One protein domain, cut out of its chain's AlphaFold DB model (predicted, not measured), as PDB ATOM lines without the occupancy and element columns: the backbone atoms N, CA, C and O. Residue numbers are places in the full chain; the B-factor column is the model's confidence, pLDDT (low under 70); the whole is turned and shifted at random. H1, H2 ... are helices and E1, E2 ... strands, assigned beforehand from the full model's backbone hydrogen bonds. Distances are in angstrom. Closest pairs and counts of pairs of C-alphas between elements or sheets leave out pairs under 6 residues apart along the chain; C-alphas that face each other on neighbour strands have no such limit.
ATOM      1  N   SER A  80     -24.096 -20.475   3.402       96.31
ATOM      2  CA  SER A  80     -24.117 -21.713   4.178       96.31
ATOM      3  C   SER A  80     -24.740 -21.507   5.556       96.31
ATOM      4  O   SER A  80     -24.561 -20.464   6.181       96.31
ATOM      5  N   ARG A  81     -25.437 -22.520   6.072       96.62
ATOM      6  CA  ARG A  81     -25.816 -22.572   7.492       96.62
ATOM      7  C   ARG A  81     -24.641 -23.059   8.331       96.62
ATOM      8  O   ARG A  81     -23.935 -23.981   7.918       96.62
ATOM      9  N   ASP A  82     -24.455 -22.492   9.518       94.31
ATOM     10  CA  ASP A  82     -23.380 -22.917  10.411       94.31
ATOM     11  C   ASP A  82     -23.749 -24.253  11.063       94.31
ATOM     12  O   ASP A  82     -24.660 -24.343  11.895       94.31
ATOM     13  N   ILE A  83     -23.018 -25.308  10.695       94.44
ATOM     14  CA  ILE A  83     -23.222 -26.653  11.239       94.44
ATOM     15  C   ILE A  83     -23.100 -26.693  12.757       94.44
ATOM     16  O   ILE A  83     -23.812 -27.466  13.392       94.44
ATOM     17  N   ASN A  84     -22.286 -25.835  13.365       94.12
ATOM     18  CA  ASN A  84     -22.142 -25.791  14.816       94.12
ATOM     19  C   ASN A  84     -23.366 -25.163  15.498       94.12
ATOM     20  O   ASN A  84     -23.641 -25.463  16.659       94.12
ATOM     21  N   LYS A  85     -24.139 -24.337  14.781       94.94
ATOM     22  CA  LYS A  85     -25.406 -23.786  15.276       94.94
ATOM     23  C   LYS A  85     -26.557 -24.767  15.096       94.94
ATOM     24  O   LYS A  85     -27.295 -25.020  16.051       94.94
ATOM     25  N   TYR A  86     -26.735 -25.319  13.891       95.75
ATOM     26  CA  TYR A  86     -27.900 -26.163  13.596       95.75
ATOM     27  C   TYR A  86     -27.742 -27.625  14.015       95.75
ATOM     28  O   TYR A  86     -28.743 -28.343  14.088       95.75
ATOM     29  N   CYS A  87     -26.522 -28.084  14.301       96.69
ATOM     30  CA  CYS A  87     -26.250 -29.472  14.637       96.69
ATOM     31  C   CYS A  87     -25.843 -29.665  16.099       96.69
ATOM     32  O   CYS A  87     -24.875 -29.087  16.576       96.69
ATOM     33  N   LYS A  88     -26.537 -30.566  16.801       96.06
ATOM     34  CA  LYS A  88     -26.206 -30.963  18.177       96.06
ATOM     35  C   LYS A  88     -25.126 -32.044  18.237       96.06
ATOM     36  O   LYS A  88     -24.440 -32.181  19.243       96.06
ATOM     37  N   PHE A  89     -25.018 -32.869  17.196       95.44
ATOM     38  CA  PHE A  89     -24.080 -33.988  17.154       95.44
ATOM     39  C   PHE A  89     -23.624 -34.257  15.723       95.44
ATOM     40  O   PHE A  89     -24.458 -34.502  14.854       95.44
ATOM     41  N   ILE A  90     -22.311 -34.245  15.501       96.31
ATOM     42  CA  ILE A  90     -21.674 -34.464  14.197       96.31
ATOM     43  C   ILE A  90     -21.022 -35.849  14.193       96.31
ATOM     44  O   ILE A  90     -20.342 -36.218  15.150       96.31
ATOM     45  N   TRP A  91     -21.179 -36.597  13.101       95.88
ATOM     46  CA  TRP A  91     -20.483 -37.870  12.916       95.88
ATOM     47  C   TRP A  91     -18.983 -37.639  12.693       95.88
ATOM     48  O   TRP A  91     -18.581 -36.999  11.723       95.88
ATOM     49  N   ARG A  92     -18.137 -38.158  13.590       95.44
ATOM     50  CA  ARG A  92     -16.672 -37.946  13.559       95.44
ATOM     51  C   ARG A  92     -15.850 -39.184  13.191       95.44
ATOM     52  O   ARG A  92     -14.634 -39.081  13.086       95.44
ATOM     53  N   ASN A  93     -16.482 -40.336  12.972       94.94
ATOM     54  CA  ASN A  93     -15.773 -41.511  12.470       94.94
ATOM     55  C   ASN A  93     -15.448 -41.313  10.982       94.94
ATOM     56  O   ASN A  93     -16.363 -41.278  10.164       94.94
ATOM     57  N   ALA A  94     -14.162 -41.205  10.643       95.44
ATOM     58  CA  ALA A  94     -13.695 -41.004   9.270       95.44
ATOM     59  C   ALA A  94     -14.023 -42.173   8.322       95.44
ATOM     60  O   ALA A  94     -14.016 -41.988   7.111       95.44
ATOM     61  N   SER A  95     -14.323 -43.361   8.861       95.62
ATOM     62  CA  SER A  95     -14.725 -44.529   8.064       95.62
ATOM     63  C   SER A  95     -16.218 -44.539   7.714       95.62
ATOM     64  O   SER A  95     -16.632 -45.345   6.888       95.62
ATOM     65  N   ALA A  96     -17.028 -43.684   8.348       94.31
ATOM     66  CA  ALA A  96     -18.468 -43.628   8.116       94.31
ATOM     67  C   ALA A  96     -18.804 -42.783   6.880       94.31
ATOM     68  O   ALA A  96     -18.204 -41.727   6.655       94.31
ATOM     69  N   ALA A  97     -19.829 -43.182   6.124       95.00
ATOM     70  CA  ALA A  97     -20.251 -42.479   4.910       95.00
ATOM     71  C   ALA A  97     -20.689 -41.024   5.175       95.00
ATOM     72  O   ALA A  97     -20.592 -40.156   4.303       95.00
ATOM     73  N   ASN A  98     -21.165 -40.741   6.389       94.56
ATOM     74  CA  ASN A  98     -21.620 -39.418   6.805       94.56
ATOM     75  C   ASN A  98     -20.618 -38.681   7.703       94.56
ATOM     76  O   ASN A  98     -21.021 -37.817   8.481       94.56
ATOM     77  N   TYR A  99     -19.319 -38.976   7.585       95.75
ATOM     78  CA  TYR A  99     -18.258 -38.219   8.255       95.75
ATOM     79  C   TYR A  99     -18.402 -36.697   8.041       95.75
ATOM     80  O   TYR A  99     -18.652 -36.228   6.932       95.75
ATOM     81  N   ASN A 100     -18.272 -35.926   9.126       94.69
ATOM     82  CA  ASN A 100     -18.497 -34.476   9.212       94.69
ATOM     83  C   ASN A 100     -19.911 -33.991   8.853       94.69
ATOM     84  O   ASN A 100     -20.134 -32.786   8.728       94.69
ATOM     85  N   LYS A 101     -20.895 -34.891   8.758       95.19
ATOM     86  CA  LYS A 101     -22.299 -34.517   8.577       95.19
ATOM     87  C   LYS A 101     -23.060 -34.523   9.896       95.19
ATOM     88  O   LYS A 101     -22.667 -35.155  10.881       95.19
ATOM     89  N   CYS A 102     -24.181 -33.809   9.907       96.88
ATOM     90  CA  CYS A 102     -24.996 -33.679  11.099       96.88
ATOM     91  C   CYS A 102     -25.781 -34.961  11.393       96.88
ATOM     92  O   CYS A 102     -26.576 -35.397  10.567       96.88
ATOM     93  N   GLY A 103     -25.597 -35.547  12.574       96.38
ATOM     94  CA  GLY A 103     -26.354 -36.715  13.020       96.38
ATOM     95  C   GLY A 103     -27.651 -36.371  13.752       96.38
ATOM     96  O   GLY A 103     -28.617 -37.126  13.713       96.38
ATOM     97  N   ARG A 104     -27.703 -35.208  14.415       95.81
ATOM     98  CA  ARG A 104     -28.879 -34.772  15.182       95.81
ATOM     99  C   ARG A 104     -29.022 -33.260  15.186       95.81
ATOM    100  O   ARG A 104     -28.069 -32.550  15.507       95.81
ATOM    101  N   ALA A 105     -30.229 -32.793  14.886       95.88
ATOM    102  CA  ALA A 105     -30.566 -31.377  14.858       95.88
ATOM    103  C   ALA A 105     -30.441 -30.743  16.251       95.88
ATOM    104  O   ALA A 105     -30.707 -31.384  17.271       95.88
ATOM    105  N   ASN A 106     -30.064 -29.471  16.287       96.12
ATOM    106  CA  ASN A 106     -30.204 -28.625  17.458       96.12
ATOM    107  C   ASN A 106     -31.598 -27.982  17.457       96.12
ATOM    108  O   ASN A 106     -31.898 -27.132  16.620       96.12
ATOM    109  N   GLU A 107     -32.441 -28.352  18.418       93.38
ATOM    110  CA  GLU A 107     -33.808 -27.827  18.558       93.38
ATOM    111  C   GLU A 107     -33.860 -26.326  18.866       93.38
ATOM    112  O   GLU A 107     -34.912 -25.713  18.700       93.38
ATOM    113  N   ASN A 108     -32.743 -25.712  19.269       94.50
ATOM    114  CA  ASN A 108     -32.634 -24.272  19.521       94.50
ATOM    115  C   ASN A 108     -32.186 -23.468  18.295       94.50
ATOM    116  O   ASN A 108     -32.141 -22.243  18.356       94.50
ATOM    117  N   TYR A 109     -31.876 -24.122  17.175       94.56
ATOM    118  CA  TYR A 109     -31.524 -23.424  15.947       94.56
ATOM    119  C   TYR A 109     -32.723 -22.643  15.397       94.56
ATOM    120  O   TYR A 109     -33.826 -23.186  15.259       94.56
ATOM    121  N   ARG A 110     -32.529 -21.354  15.111       92.56
ATOM    122  CA  ARG A 110     -33.593 -20.457  14.636       92.56
ATOM    123  C   ARG A 110     -33.213 -19.816  13.314       92.56
ATOM    124  O   ARG A 110     -33.902 -20.051  12.328       92.56
ATOM    125  N   THR A 111     -32.127 -19.054  13.310       93.75
ATOM    126  CA  THR A 111     -31.722 -18.194  12.197       93.75
ATOM    127  C   THR A 111     -30.203 -18.149  12.071       93.75
ATOM    128  O   THR A 111     -29.483 -18.420  13.036       93.75
ATOM    129  N   GLU A 112     -29.720 -17.785  10.884       95.62
ATOM    130  CA  GLU A 112     -28.346 -17.316  10.717       95.62
ATOM    131  C   GLU A 112     -28.297 -15.802  10.856       95.62
ATOM    132  O   GLU A 112     -29.208 -15.097  10.418       95.62
ATOM    133  N   THR A 113     -27.222 -15.313  11.461       95.00
ATOM    134  CA  THR A 113     -26.980 -13.888  11.651       95.00
ATOM    135  C   THR A 113     -25.558 -13.534  11.251       95.00
ATOM    136  O   THR A 113     -24.644 -14.353  11.382       95.00
ATOM    137  N   CYS A 114     -25.382 -12.307  10.777       94.81
ATOM    138  CA  CYS A 114     -24.089 -11.685  10.540       94.81
ATOM    139  C   CYS A 114     -24.174 -10.250  11.044       94.81
ATOM    140  O   CYS A 114     -25.050  -9.509  10.601       94.81
ATOM    141  N   LEU A 115     -23.309  -9.879  11.994       91.81
ATOM    142  CA  LEU A 115     -23.520  -8.681  12.807       91.81
ATOM    143  C   LEU A 115     -24.955  -8.699  13.390       91.81
ATOM    144  O   LEU A 115     -25.378  -9.724  13.930       91.81
ATOM    145  N   ASP A 116     -25.716  -7.622  13.209       85.06
ATOM    146  CA  ASP A 116     -27.098  -7.487  13.674       85.06
ATOM    147  C   ASP A 116     -28.135  -7.918  12.617       85.06
ATOM    148  O   ASP A 116     -29.335  -7.783  12.834       85.06
ATOM    149  N   VAL A 117     -27.694  -8.457  11.472       89.88
ATOM    150  CA  VAL A 117     -28.577  -8.839  10.361       89.88
ATOM    151  C   VAL A 117     -29.025 -10.281  10.482       89.88
ATOM    152  O   VAL A 117     -28.194 -11.191  10.533       89.88
ATOM    153  N   ILE A 118     -30.337 -10.507  10.418       93.88
ATOM    154  CA  ILE A 118     -30.911 -11.839  10.222       93.88
ATOM    155  C   ILE A 118     -30.872 -12.185   8.731       93.88
ATOM    156  O   ILE A 118     -31.515 -11.536   7.904       93.88
ATOM    157  N   ILE A 119     -30.149 -13.249   8.382       95.50
ATOM    158  CA  ILE A 119     -30.049 -13.724   7.002       95.50
ATOM    159  C   ILE A 119     -31.347 -14.467   6.631       95.50
ATOM    160  O   ILE A 119     -31.699 -15.435   7.312       95.50
ATOM    161  N   PRO A 120     -32.065 -14.060   5.565       96.00
ATOM    162  CA  PRO A 120     -33.275 -14.747   5.125       96.00
ATOM    163  C   PRO A 120     -33.023 -16.219   4.784       96.00
ATOM    164  O   PRO A 120     -32.042 -16.546   4.121       96.00
ATOM    165  N   ASP A 121     -33.961 -17.097   5.154       96.12
ATOM    166  CA  ASP A 121     -33.893 -18.524   4.806       96.12
ATOM    167  C   ASP A 121     -33.819 -18.751   3.285       96.12
ATOM    168  O   ASP A 121     -33.139 -19.676   2.848       96.12
ATOM    169  N   ASP A 122     -34.417 -17.865   2.480       97.06
ATOM    170  CA  ASP A 122     -34.330 -17.909   1.014       97.06
ATOM    171  C   ASP A 122     -32.904 -17.693   0.483       97.06
ATOM    172  O   ASP A 122     -32.615 -18.079  -0.646       97.06
ATOM    173  N   HIS A 123     -32.006 -17.100   1.273       97.62
ATOM    174  CA  HIS A 123     -30.604 -16.885   0.906       97.62
ATOM    175  C   HIS A 123     -29.692 -18.018   1.397       97.62
ATOM    176  O   HIS A 123     -28.495 -17.989   1.116       97.62
ATOM    177  N   LEU A 124     -30.219 -18.990   2.150       98.00
ATOM    178  CA  LEU A 124     -29.438 -20.024   2.825       98.00
ATOM    179  C   LEU A 124     -29.589 -21.389   2.159       98.00
ATOM    180  O   LEU A 124     -30.670 -21.788   1.723       98.00
ATOM    181  N   SER A 125     -28.503 -22.156   2.163       96.75
ATOM    182  CA  SER A 125     -28.531 -23.566   1.804       96.75
ATOM    183  C   SER A 125     -29.407 -24.371   2.770       96.75
ATOM    184  O   SER A 125     -29.634 -24.003   3.933       96.75
ATOM    185  N   GLY A 126     -29.933 -25.492   2.276       95.75
ATOM    186  CA  GLY A 126     -30.708 -26.412   3.101       95.75
ATOM    187  C   GLY A 126     -29.829 -27.102   4.144       95.75
ATOM    188  O   GLY A 126     -28.623 -27.265   3.961       95.75
ATOM    189  N   CYS A 127     -30.432 -27.569   5.236       94.75
ATOM    190  CA  CYS A 127     -29.734 -28.405   6.209       94.75
ATOM    191  C   CYS A 127     -30.539 -29.655   6.551       94.75
ATOM    192  O   CYS A 127     -31.769 -29.646   6.628       94.75
ATOM    193  N   SER A 128     -29.822 -30.762   6.721       95.56
ATOM    194  CA  SER A 128     -30.400 -32.082   6.954       95.56
ATOM    195  C   SER A 128     -29.600 -32.860   7.992       95.56
ATOM    196  O   SER A 128     -28.423 -32.571   8.226       95.56
ATOM    197  N   VAL A 129     -30.238 -33.868   8.583       96.62
ATOM    198  CA  VAL A 129     -29.607 -34.830   9.493       96.62
ATOM    199  C   VAL A 129     -29.560 -36.230   8.904       96.62
ATOM    200  O   VAL A 129     -30.416 -36.617   8.107       96.62
ATOM    201  N   TYR A 130     -28.563 -36.981   9.354       95.94
ATOM    202  CA  TYR A 130     -28.296 -38.371   9.020       95.94
ATOM    203  C   TYR A 130     -28.458 -39.195  10.296       95.94
ATOM    204  O   TYR A 130     -27.607 -39.125  11.181       95.94
ATOM    205  N   SER A 131     -29.556 -39.943  10.414       92.31
ATOM    206  CA  SER A 131     -29.918 -40.655  11.652       92.31
ATOM    207  C   SER A 131     -28.859 -41.659  12.115       92.31
ATOM    208  O   SER A 131     -28.744 -41.914  13.311       92.31
ATOM    209  N   GLU A 132     -28.071 -42.194  11.181       94.25
ATOM    210  CA  GLU A 132     -27.025 -43.189  11.423       94.25
ATOM    211  C   GLU A 132     -25.730 -42.825  10.671       94.25
ATOM    212  O   GLU A 132     -25.786 -42.081   9.680       94.25
ATOM    213  N   PRO A 133     -24.564 -43.363  11.094       92.75
ATOM    214  CA  PRO A 133     -23.274 -43.074  10.462       92.75
ATOM    215  C   PRO A 133     -23.254 -43.354   8.955       92.75
ATOM    216  O   PRO A 133     -22.636 -42.603   8.203       92.75
ATOM    217  N   ASP A 134     -23.987 -44.380   8.519       95.62
ATOM    218  CA  ASP A 134     -24.015 -44.859   7.133       95.62
ATOM    219  C   ASP A 134     -25.417 -44.779   6.502       95.62
ATOM    220  O   ASP A 134     -25.681 -45.397   5.472       95.62
ATOM    221  N   ALA A 135     -26.328 -44.001   7.105       93.00
ATOM    222  CA  ALA A 135     -27.681 -43.818   6.583       93.00
ATOM    223  C   ALA A 135     -27.652 -43.299   5.127       93.00
ATOM    224  O   ALA A 135     -27.020 -42.266   4.871       93.00
ATOM    225  N   PRO A 136     -28.370 -43.949   4.186       92.31
ATOM    226  CA  PRO A 136     -28.433 -43.517   2.788       92.31
ATOM    227  C   PRO A 136     -29.409 -42.352   2.569       92.31
ATOM    228  O   PRO A 136     -29.356 -41.680   1.542       92.31
ATOM    229  N   THR A 137     -30.318 -42.121   3.518       92.81
ATOM    230  CA  THR A 137     -31.364 -41.097   3.453       92.81
ATOM    231  C   THR A 137     -31.155 -40.019   4.503       92.81
ATOM    232  O   THR A 137     -30.610 -40.273   5.579       92.81
ATOM    233  N   THR A 138     -31.651 -38.823   4.207       94.81
ATOM    234  CA  THR A 138     -31.574 -37.662   5.091       94.81
ATOM    235  C   THR A 138     -32.954 -37.196   5.530       94.81
ATOM    236  O   THR A 138     -33.934 -37.332   4.798       94.81
ATOM    237  N   THR A 139     -33.019 -36.588   6.712       95.19
ATOM    238  CA  THR A 139     -34.194 -35.831   7.154       95.19
ATOM    239  C   THR A 139     -33.889 -34.348   7.037       95.19
ATOM    240  O   THR A 139     -32.977 -33.842   7.695       95.19
ATOM    241  N   VAL A 140     -34.649 -33.647   6.199       95.56
ATOM    242  CA  VAL A 140     -34.503 -32.203   5.990       95.56
ATOM    243  C   VAL A 140     -34.997 -31.452   7.229       95.56
ATOM    244  O   VAL A 140     -36.145 -31.612   7.636       95.56
ATOM    245  N   ILE A 141     -34.135 -30.624   7.824       93.62
ATOM    246  CA  ILE A 141     -34.482 -29.724   8.940       93.62
ATOM    247  C   ILE A 141     -34.973 -28.378   8.396       93.62
ATOM    248  O   ILE A 141     -35.946 -27.803   8.895       93.62
ATOM    249  N   ARG A 142     -34.265 -27.859   7.389       95.44
ATOM    250  CA  ARG A 142     -34.626 -26.659   6.634       95.44
ATOM    251  C   ARG A 142     -34.424 -26.934   5.148       95.44
ATOM    252  O   ARG A 142     -33.360 -27.452   4.793       95.44
ATOM    253  N   PRO A 143     -35.415 -26.624   4.297       96.31
ATOM    254  CA  PRO A 143     -35.241 -26.729   2.859       96.31
ATOM    255  C   PRO A 143     -34.185 -25.731   2.375       96.31
ATOM    256  O   PRO A 143     -33.841 -24.777   3.072       96.31
ATOM    257  N   GLU A 144     -33.671 -25.980   1.177       96.56
ATOM    258  CA  GLU A 144     -32.836 -25.020   0.463       96.56
ATOM    259  C   GLU A 144     -33.664 -23.798   0.054       96.56
ATOM    260  O   GLU A 144     -34.807 -23.942  -0.391       96.56
TER     261      GLU A 144
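What this domain is: This is residues 80 to 144 of the 353 residues of the protein "Leishmanolysin-like peptidase" of Salmo salar (UniProt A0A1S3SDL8). Little regular structure: a loop-rich rod in which hairpins E1-E2 and E5-E6 sit side by side through E2 and E5, with hairpin E3-E4 at one end and loops 91 to 101 and 130 to 138 reaching the other. Of the 65 printed residues only 25 are in named elements, in the order H1 E1 E2 E3 E4 E5 E6; these 25 are mostly strand, and the strands form three antiparallel two-stranded sheets. It is only just compact, close to loose: radius of gyration of the C-alphas 12.5 A, spans 39 by 19 by 18 A.

How they stand to each other: In hairpin E1, residues 87 to 90, and E2, residues 102 to 105, N 88 and O 104 are within hydrogen-bond range, 2.8 A. E5, residues 127 to 129, comes closest to E2 at the C-alphas of Val 129 and Cys 102, 5.0 A. It forms a hairpin with E6, residues 139 to 142; N 141 and O 127 are 2.8 A apart. Hairpin E3, residues 112 to 114, and E4, residues 117 to 119, has N 119 and O 112 at 2.9 A; E3 and E5 are apart. H1, residues 83 to 86, is too short for an O i to N i+4 pair; its 1 O i to N i+3 pair is not within range. Its closest C-alphas to E2 are Tyr 86 and Ala 105, 6.0 A.

Where its parts are: H1 begins at C-alpha 83 (-23.222, -26.653, 11.239); E6, 9.2 A long, ends at C-alpha 142 (-34.626, -26.659, 6.634).

The domain as a whole: The farthest C-alphas, of Ser 95 and Asp 116, are 39.5 A apart. The printed part has no cut; link E1 to E2 is long, 11 residues. No printed residue is under pLDDT 70.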